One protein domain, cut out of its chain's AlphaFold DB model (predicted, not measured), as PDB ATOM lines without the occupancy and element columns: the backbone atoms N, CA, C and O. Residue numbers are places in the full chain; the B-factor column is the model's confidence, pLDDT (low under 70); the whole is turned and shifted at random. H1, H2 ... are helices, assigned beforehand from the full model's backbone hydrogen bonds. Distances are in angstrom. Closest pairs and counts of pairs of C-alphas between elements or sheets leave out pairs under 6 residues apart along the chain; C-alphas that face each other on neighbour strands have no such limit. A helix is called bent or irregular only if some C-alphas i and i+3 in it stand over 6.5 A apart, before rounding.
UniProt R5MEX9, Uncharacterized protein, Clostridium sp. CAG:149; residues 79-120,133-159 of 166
ATOM      1  N   LEU A  79      33.595  40.752 -30.816       93.88
ATOM      2  CA  LEU A  79      32.920  40.476 -32.075       93.88
ATOM      3  C   LEU A  79      31.543  41.132 -32.062       93.88
ATOM      4  O   LEU A  79      30.657  40.721 -31.321       93.88
ATOM      5  N   ASP A  80      31.357  42.136 -32.910       92.25
ATOM      6  CA  ASP A  80      30.092  42.854 -33.054       92.25
ATOM      7  C   ASP A  80      29.399  42.443 -34.359       92.25
ATOM      8  O   ASP A  80      29.758  42.907 -35.446       92.25
ATOM      9  N   PHE A  81      28.418  41.545 -34.252       89.00
ATOM     10  CA  PHE A  81      27.636  41.067 -35.389       89.00
ATOM     11  C   PHE A  81      26.800  42.172 -36.042       89.00
ATOM     12  O   PHE A  81      26.577  42.100 -37.251       89.00
ATOM     13  N   GLU A  82      26.402  43.212 -35.300       85.44
ATOM     14  CA  GLU A  82      25.661  44.347 -35.870       85.44
ATOM     15  C   GLU A  82      26.505  45.121 -36.883       85.44
ATOM     16  O   GLU A  82      25.984  45.672 -37.850       85.44
ATOM     17  N   LYS A  83      27.827  45.132 -36.688       88.12
ATOM     18  CA  LYS A  83      28.791  45.757 -37.607       88.12
ATOM     19  C   LYS A  83      29.273  44.822 -38.708       88.12
ATOM     20  O   LYS A  83      30.039  45.257 -39.567       88.12
ATOM     21  N   ARG A  84      28.907  43.540 -38.651       85.62
ATOM     22  CA  ARG A  84      29.413  42.519 -39.566       85.62
ATOM     23  C   ARG A  84      28.410  42.234 -40.667       85.62
ATOM     24  O   ARG A  84      28.580  42.727 -41.775       85.62
ATOM     25  N   ASP A  85      27.416  41.414 -40.361       83.94
ATOM     26  CA  ASP A  85      26.392  40.967 -41.292       83.94
ATOM     27  C   ASP A  85      25.361  40.098 -40.549       83.94
ATOM     28  O   ASP A  85      25.693  39.307 -39.658       83.94
ATOM     29  N   ILE A  86      24.099  40.234 -40.949       83.44
ATOM     30  CA  ILE A  86      22.957  39.539 -40.350       83.44
ATOM     31  C   ILE A  86      22.950  38.037 -40.659       83.44
ATOM     32  O   ILE A  86      22.503  37.247 -39.827       83.44
ATOM     33  N   LEU A  87      23.468  37.612 -41.819       86.75
ATOM     34  CA  LEU A  87      23.545  36.190 -42.175       86.75
ATOM     35  C   LEU A  87      24.616  35.481 -41.346       86.75
ATOM     36  O   LEU A  87      24.404  34.351 -40.914       86.75
ATOM     37  N   SER A  88      25.722  36.166 -41.065       90.94
ATOM     38  CA  SER A  88      26.784  35.679 -40.181       90.94
ATOM     39  C   SER A  88      26.274  35.491 -38.750       90.94
ATOM     40  O   SER A  88      26.550  34.468 -38.124       90.94
ATOM     41  N   TRP A  89      25.467  36.432 -38.247       89.69
ATOM     42  CA  TRP A  89      24.781  36.272 -36.960       89.69
ATOM     43  C   TRP A  89      23.800  35.100 -36.970       89.69
ATOM     44  O   TRP A  89      23.786  34.297 -36.040       89.69
ATOM     45  N   LEU A  90      22.996  34.977 -38.029       87.00
ATOM     46  CA  LEU A  90      22.027  33.893 -38.147       87.00
ATOM     47  C   LEU A  90      22.728  32.530 -38.186       87.00
ATOM     48  O   LEU A  90      22.246  31.573 -37.586       87.00
ATOM     49  N   ALA A  91      23.882  32.448 -38.851       90.12
ATOM     50  CA  ALA A  91      24.704  31.249 -38.883       90.12
ATOM     51  C   ALA A  91      25.221  30.899 -37.487       90.12
ATOM     52  O   ALA A  91      25.104  29.745 -37.087       90.12
ATOM     53  N   GLU A  92      25.729  31.879 -36.734       92.56
ATOM     54  CA  GLU A  92      26.155  31.671 -35.347       92.56
ATOM     55  C   GLU A  92      25.005  31.146 -34.484       92.56
ATOM     56  O   GLU A  92      25.134  30.117 -33.829       92.56
ATOM     57  N   LEU A  93      23.836  31.772 -34.576       88.31
ATOM     58  CA  LEU A  93      22.648  31.349 -33.844       88.31
ATOM     59  C   LEU A  93      22.202  29.921 -34.200       88.31
ATOM     60  O   LEU A  93      21.839  29.140 -33.318       88.31
ATOM     61  N   MET A  94      22.254  29.554 -35.483       87.62
ATOM     62  CA  MET A  94      21.902  28.215 -35.967       87.62
ATOM     63  C   MET A  94      22.906  27.133 -35.548       87.62
ATOM     64  O   MET A  94      22.516  25.967 -35.483       87.62
ATOM     65  N   LYS A  95      24.169  27.476 -35.240       90.25
ATOM     66  CA  LYS A  95      25.136  26.515 -34.667       90.25
ATOM     67  C   LYS A  95      24.675  26.008 -33.304       90.25
ATOM     68  O   LYS A  95      24.834  24.830 -32.992       90.25
ATOM     69  N   HIS A  96      24.088  26.899 -32.509       89.31
ATOM     70  CA  HIS A  96      23.723  26.621 -31.122       89.31
ATOM     71  C   HIS A  96      22.262  26.188 -30.994       89.31
ATOM     72  O   HIS A  96      21.939  25.279 -30.227       89.31
ATOM     73  N   ARG A  97      21.355  26.779 -31.784       85.38
ATOM     74  CA  ARG A  97      19.907  26.556 -31.678       85.38
ATOM     75  C   ARG A  97      19.325  25.818 -32.875       85.38
ATOM     76  O   ARG A  97      19.229  26.359 -33.975       85.38
ATOM     77  N   ASP A  98      18.773  24.637 -32.608       81.81
ATOM     78  CA  ASP A  98      17.962  23.902 -33.576       81.81
ATOM     79  C   ASP A  98      16.601  24.590 -33.760       81.81
ATOM     80  O   ASP A  98      15.740  24.540 -32.877       81.81
ATOM     81  N   ALA A  99      16.386  25.240 -34.906       80.44
ATOM     82  CA  ALA A  99      15.116  25.916 -35.169       80.44
ATOM     83  C   ALA A  99      14.002  24.963 -35.643       80.44
ATOM     84  O   ALA A  99      12.817  25.267 -35.493       80.44
ATOM     85  N   ASP A 100      14.363  23.817 -36.223       80.12
ATOM     86  CA  ASP A 100      13.437  22.818 -36.757       80.12
ATOM     87  C   ASP A 100      14.070  21.416 -36.726       80.12
ATOM     88  O   ASP A 100      15.285  21.251 -36.794       80.12
ATOM     89  N   THR A 101      13.240  20.379 -36.653       82.38
ATOM     90  CA  THR A 101      13.654  18.968 -36.697       82.38
ATOM     91  C   THR A 101      13.394  18.312 -38.057       82.38
ATOM     92  O   THR A 101      13.791  17.161 -38.277       82.38
ATOM     93  N   GLY A 102      12.757  19.035 -38.985       83.38
ATOM     94  CA  GLY A 102      12.431  18.572 -40.331       83.38
ATOM     95  C   GLY A 102      13.650  18.192 -41.186       83.38
ATOM     96  O   GLY A 102      14.731  18.772 -41.085       83.38
ATOM     97  N   ARG A 103      13.462  17.229 -42.103       84.12
ATOM     98  CA  ARG A 103      14.533  16.696 -42.973       84.12
ATOM     99  C   ARG A 103      15.231  17.777 -43.803       84.12
ATOM    100  O   ARG A 103      16.447  17.737 -43.937       84.12
ATOM    101  N   ARG A 104      14.469  18.736 -44.347       80.25
ATOM    102  CA  ARG A 104      15.021  19.851 -45.140       80.25
ATOM    103  C   ARG A 104      15.960  20.723 -44.302       80.25
ATOM    104  O   ARG A 104      17.074  20.984 -44.736       80.25
ATOM    105  N   TYR A 105      15.548  21.090 -43.086       82.62
ATOM    106  CA  TYR A 105      16.365  21.893 -42.170       82.62
ATOM    107  C   TYR A 105      17.682  21.206 -41.821       82.62
ATOM    108  O   TYR A 105      18.738  21.805 -41.982       82.62
ATOM    109  N   LYS A 106      17.640  19.913 -41.481       84.88
ATOM    110  CA  LYS A 106      18.847  19.128 -41.174       84.88
ATOM    111  C   LYS A 106      19.865  19.060 -42.320       84.88
ATOM    112  O   LYS A 106      21.036  18.818 -42.061       84.88
ATOM    113  N   VAL A 107      19.439  19.250 -43.570       84.69
ATOM    114  CA  VAL A 107      20.333  19.270 -44.744       84.69
ATOM    115  C   VAL A 107      20.836  20.681 -45.049       84.69
ATOM    116  O   VAL A 107      21.994  20.852 -45.424       84.69
ATOM    117  N   LEU A 108      19.975  21.691 -44.922       83.31
ATOM    118  CA  LEU A 108      20.278  23.057 -45.352       83.31
ATOM    119  C   LEU A 108      20.962  23.896 -44.270       83.31
ATOM    120  O   LEU A 108      21.835  24.691 -44.605       83.31
ATOM    121  N   ALA A 109      20.628  23.695 -42.993       85.19
ATOM    122  CA  ALA A 109      21.235  24.440 -41.893       85.19
ATOM    123  C   ALA A 109      22.765  24.259 -41.827       85.19
ATOM    124  O   ALA A 109      23.453  25.278 -41.800       85.19
ATOM    125  N   PRO A 110      23.336  23.037 -41.923       89.44
ATOM    126  CA  PRO A 110      24.791  22.872 -41.936       89.44
ATOM    127  C   PRO A 110      25.474  23.599 -43.100       89.44
ATOM    128  O   PRO A 110      26.511  24.219 -42.902       89.44
ATOM    129  N   ARG A 111      24.871  23.590 -44.299       88.75
ATOM    130  CA  ARG A 111      25.405  24.295 -45.481       88.75
ATOM    131  C   ARG A 111      25.358  25.813 -45.320       88.75
ATOM    132  O   ARG A 111      26.241  26.517 -45.798       88.75
ATOM    133  N   PHE A 112      24.309  26.321 -44.680       86.69
ATOM    134  CA  PHE A 112      24.186  27.741 -44.374       86.69
ATOM    135  C   PHE A 112      25.250  28.179 -43.368       86.69
ATOM    136  O   PHE A 112      25.950  29.160 -43.607       86.69
ATOM    137  N   ILE A 113      25.404  27.408 -42.287       90.50
ATOM    138  CA  ILE A 113      26.444  27.626 -41.284       90.50
ATOM    139  C   ILE A 113      27.813  27.604 -41.959       90.50
ATOM    140  O   ILE A 113      28.563  28.555 -41.812       90.50
ATOM    141  N   GLU A 114      28.116  26.586 -42.765       92.38
ATOM    142  CA  GLU A 114      29.392  26.479 -43.479       92.38
ATOM    143  C   GLU A 114      29.697  27.714 -44.338       92.38
ATOM    144  O   GLU A 114      30.827  28.195 -44.346       92.38
ATOM    145  N   LYS A 115      28.680  28.258 -45.019       90.12
ATOM    146  CA  LYS A 115      28.823  29.401 -45.923       90.12
ATOM    147  C   LYS A 115      29.027  30.740 -45.208       90.12
ATOM    148  O   LYS A 115      29.765  31.575 -45.725       90.12
ATOM    149  N   TYR A 116      28.335  30.975 -44.094       91.12
ATOM    150  CA  TYR A 116      28.274  32.297 -43.451       91.12
ATOM    151  C   TYR A 116      28.914  32.346 -42.062       91.12
ATOM    152  O   TYR A 116      28.990  33.419 -41.468       91.12
ATOM    153  N   GLN A 117      29.377  31.217 -41.520       92.88
ATOM    154  CA  GLN A 117      30.036  31.217 -40.222       92.88
ATOM    155  C   GLN A 117      31.291  32.083 -40.229       92.88
ATOM    156  O   GLN A 117      32.091  32.078 -41.164       92.88
ATOM    157  N   ILE A 118      31.495  32.751 -39.105       92.31
ATOM    158  CA  ILE A 118      32.764  33.362 -38.744       92.31
ATOM    159  C   ILE A 118      33.328  32.629 -37.529       92.31
ATOM    160  O   ILE A 118      32.565  32.064 -36.738       92.31
ATOM    161  N   SER A 119      34.656  32.587 -37.415       91.75
ATOM    162  CA  SER A 119      35.293  32.054 -36.210       91.75
ATOM    163  C   SER A 119      35.035  33.002 -35.042       91.75
ATOM    164  O   SER A 119      35.188  34.218 -35.182       91.75
ATOM    165  N   THR A 120      34.633  32.430 -33.911       91.06
ATOM    166  CA  THR A 120      34.389  33.132 -32.645       91.06
ATOM    167  C   THR A 120      35.449  32.811 -31.586       91.06
ATOM    168  O   THR A 120      35.436  33.426 -30.529       91.06
ATOM    169  N   ALA A 133      10.939  34.822 -30.291       61.38
ATOM    170  CA  ALA A 133      10.089  33.801 -30.921       61.38
ATOM    171  C   ALA A 133      10.016  33.910 -32.461       61.38
ATOM    172  O   ALA A 133       9.894  32.886 -33.138       61.38
ATOM    173  N   SER A 134      10.156  35.115 -33.026       61.25
ATOM    174  CA  SER A 134      10.209  35.320 -34.480       61.25
ATOM    175  C   SER A 134      11.444  34.709 -35.147       61.25
ATOM    176  O   SER A 134      11.356  34.364 -36.323       61.25
ATOM    177  N   TYR A 135      12.549  34.459 -34.430       68.19
ATOM    178  CA  TYR A 135      13.708  33.753 -34.996       68.19
ATOM    179  C   TYR A 135      13.338  32.363 -35.522       68.19
ATOM    180  O   TYR A 135      13.733  32.000 -36.626       68.19
ATOM    181  N   PHE A 136      12.552  31.584 -34.771       69.25
ATOM    182  CA  PHE A 136      12.181  30.231 -35.198       69.25
ATOM    183  C   PHE A 136      11.414  30.232 -36.517       69.25
ATOM    184  O   PHE A 136      11.551  29.307 -37.314       69.25
ATOM    185  N   TYR A 137      10.608  31.268 -36.740       66.50
ATOM    186  CA  TYR A 137       9.909  31.471 -37.997       66.50
ATOM    187  C   TYR A 137      10.891  31.848 -39.114       66.50
ATOM    188  O   TYR A 137      10.911  31.191 -40.149       66.50
ATOM    189  N   ILE A 138      11.779  32.813 -38.869       65.75
ATOM    190  CA  ILE A 138      12.792  33.274 -39.830       65.75
ATOM    191  C   ILE A 138      13.718  32.136 -40.272       65.75
ATOM    192  O   ILE A 138      13.886  31.906 -41.465       65.75
ATOM    193  N   ALA A 139      14.276  31.376 -39.327       68.25
ATOM    194  CA  ALA A 139      15.173  30.264 -39.622       68.25
ATOM    195  C   ALA A 139      14.469  29.132 -40.389       68.25
ATOM    196  O   ALA A 139      15.068  28.512 -41.270       68.25
ATOM    197  N   LYS A 140      13.182  28.878 -40.101       66.62
ATOM    198  CA  LYS A 140      12.366  27.912 -40.854       66.62
ATOM    199  C   LYS A 140      12.067  28.389 -42.270       66.62
ATOM    200  O   LYS A 140      12.211  27.604 -43.205       66.62
ATOM    201  N   CYS A 141      11.642  29.637 -42.429       64.88
ATOM    202  CA  CYS A 141      11.232  30.184 -43.718       64.88
ATOM    203  C   CYS A 141      12.438  30.455 -44.637       64.88
ATOM    204  O   CYS A 141      12.341  30.220 -45.838       64.88
ATOM    205  N   PHE A 142      13.608  30.807 -44.089       63.62
ATOM    206  CA  PHE A 142      14.850  30.923 -44.864       63.62
ATOM    207  C   PHE A 142      15.274  29.577 -45.477       63.62
ATOM    208  O   PHE A 142      15.574  29.478 -46.661       63.62
ATOM    209  N   VAL A 143      15.207  28.495 -44.697       60.78
ATOM    210  CA  VAL A 143      15.493  27.125 -45.163       60.78
ATOM    211  C   VAL A 143      14.485  26.626 -46.209       60.78
ATOM    212  O   VAL A 143      14.751  25.654 -46.919       60.78
ATOM    213  N   ARG A 144      13.318  27.263 -46.317       64.31
ATOM    214  CA  ARG A 144      12.284  26.915 -47.299       64.31
ATOM    215  C   ARG A 144      12.321  27.766 -48.566       64.31
ATOM    216  O   ARG A 144      11.525  27.476 -49.449       64.31
ATOM    217  N   ASP A 145      13.250  28.721 -48.668       60.81
ATOM    218  CA  ASP A 145      13.318  29.696 -49.769       60.81
ATOM    219  C   ASP A 145      12.071  30.610 -49.826       60.81
ATOM    220  O   ASP A 145      11.610  31.016 -50.886       60.81
ATOM    221  N   GLU A 146      11.480  30.902 -48.659       61.03
ATOM    222  CA  GLU A 146      10.204  31.626 -48.518       61.03
ATOM    223  C   GLU A 146      10.377  33.078 -48.016       61.03
ATOM    224  O   GLU A 146       9.382  33.751 -47.749       61.03
ATOM    225  N   VAL A 147      11.612  33.576 -47.844       57.50
ATOM    226  CA  VAL A 147      11.886  34.901 -47.246       57.50
ATOM    227  C   VAL A 147      12.785  35.749 -48.132       57.50
ATOM    228  O   VAL A 147      13.907  35.359 -48.448       57.50
ATOM    229  N   ASP A 148      12.316  36.956 -48.442       59.66
ATOM    230  CA  ASP A 148      13.147  38.030 -48.978       59.66
ATOM    231  C   ASP A 148      14.071  38.560 -47.869       59.66
ATOM    232  O   ASP A 148      13.614  39.038 -46.834       59.66
ATOM    233  N   ILE A 149      15.385  38.467 -48.078       59.78
ATOM    234  CA  ILE A 149      16.430  38.872 -47.119       59.78
ATOM    235  C   ILE A 149      16.241  40.324 -46.641       59.78
ATOM    236  O   ILE A 149      16.631  40.654 -45.520       59.78
ATOM    237  N   SER A 150      15.595  41.177 -47.444       62.16
ATOM    238  CA  SER A 150      15.336  42.580 -47.109       62.16
ATOM    239  C   SER A 150      14.462  42.799 -45.866       62.16
ATOM    240  O   SER A 150      14.581  43.857 -45.253       62.16
ATOM    241  N   ILE A 151      13.650  41.822 -45.433       63.12
ATOM    242  CA  ILE A 151      12.773  41.973 -44.250       63.12
ATOM    243  C   ILE A 151      13.444  41.573 -42.927       63.12
ATOM    244  O   ILE A 151      12.880  41.778 -41.851       63.12
ATOM    245  N   LEU A 152      14.627  40.951 -42.987       63.94
ATOM    246  CA  LEU A 152      15.307  40.406 -41.808       63.94
ATOM    247  C   LEU A 152      15.630  41.468 -40.738       63.94
ATOM    248  O   LEU A 152      15.389  41.178 -39.563       63.94
ATOM    249  N   PRO A 153      16.109  42.684 -41.081       62.75
ATOM    250  CA  PRO A 153      16.377  43.721 -40.081       62.75
ATOM    251  C   PRO A 153      15.126  44.138 -39.293       62.75
ATOM    252  O   PRO A 153      15.195  44.325 -38.080       62.75
ATOM    253  N   ASP A 154      13.961  44.208 -39.946       60.78
ATOM    254  CA  ASP A 154      12.704  44.641 -39.318       60.78
ATOM    255  C   ASP A 154      12.141  43.618 -38.318       60.78
ATOM    256  O   ASP A 154      11.391  43.968 -37.397       60.78
ATOM    257  N   LEU A 155      12.515  42.348 -38.482       57.72
ATOM    258  CA  LEU A 155      12.131  41.259 -37.589       57.72
ATOM    259  C   LEU A 155      13.051  41.143 -36.357       57.72
ATOM    260  O   LEU A 155      12.647  40.554 -35.350       57.72
ATOM    261  N   LEU A 156      14.250  41.738 -36.395       60.06
ATOM    262  CA  LEU A 156      15.253  41.705 -35.324       60.06
ATOM    263  C   LEU A 156      15.355  43.060 -34.607       60.06
ATOM    264  O   LEU A 156      16.312  43.811 -34.761       60.06
ATOM    265  N   LYS A 157      14.355  43.377 -33.780       54.19
ATOM    266  CA  LYS A 157      14.249  44.700 -33.136       54.19
ATOM    267  C   LYS A 157      15.152  44.933 -31.915       54.19
ATOM    268  O   LYS A 157      15.203  46.064 -31.443       54.19
ATOM    269  N   TRP A 158      15.833  43.914 -31.377       53.09
ATOM    270  CA  TRP A 158      16.542  44.032 -30.090       53.09
ATOM    271  C   TRP A 158      17.925  43.372 -30.080       53.09
ATOM    272  O   TRP A 158      18.093  42.241 -30.538       53.09
ATOM    273  N   VAL A 159      18.884  44.082 -29.484       49.78
ATOM    274  CA  VAL A 159      20.300  43.713 -29.347       49.78
ATOM    275  C   VAL A 159      20.561  43.112 -27.960       49.78
ATOM    276  O   VAL A 159      20.030  43.591 -26.954       49.78
TER     277      VAL A 159
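Overview. This is residues 79 to 120 and 133 to 159 of the 166 residues of an uncharacterized protein of Clostridium sp. CAG:149 (UniProt R5MEX9). Two loosely joined helix pairs make a rounded body: H1 and H2 meet at a steep angle, and H3 and H4, side by side and running opposite ways, cross one side. The printed part has 69 residues with four named helices, H1 to H4 in order, all helix by class. It is compact, radius of gyration of the C-alphas 11.6 A, spanning 33 by 26 by 19 A.

Arrangement. H1, residues 86 to 96, touches H2, residues 103 to 116; C-alphas 91 and 113 are closest, 4.7 A. H2, with residues 104 to 109 alone, touches H3, residues 133 to 143; C-alphas 105 and 143 are closest, 6.1 A. H4, residues 149 to 155, is apart from H2. O i to N i+4 pairs within hydrogen-bond range: H1 6 of 7, H2 8 of 10, H3 6 of 7, H4 1 of 3, with 3 of 4 O i to N i+3.

Along the chain. C-alpha 86 begins H1 at (22.957, 39.539, -40.350); C-alpha 155 ends H4 at (12.131, 41.259, -37.589). Lengths are 15.9, 20.8, 16.6 and 10.7 A. H4 is irregular: C-alphas 150 and 153 are 7.2 A apart.

Size, cuts and confidence. Residues 121 to 132 are cut out, C-alphas 120 and 133 standing 24.4 A apart. Residues 133 to 159 have pLDDT under 70.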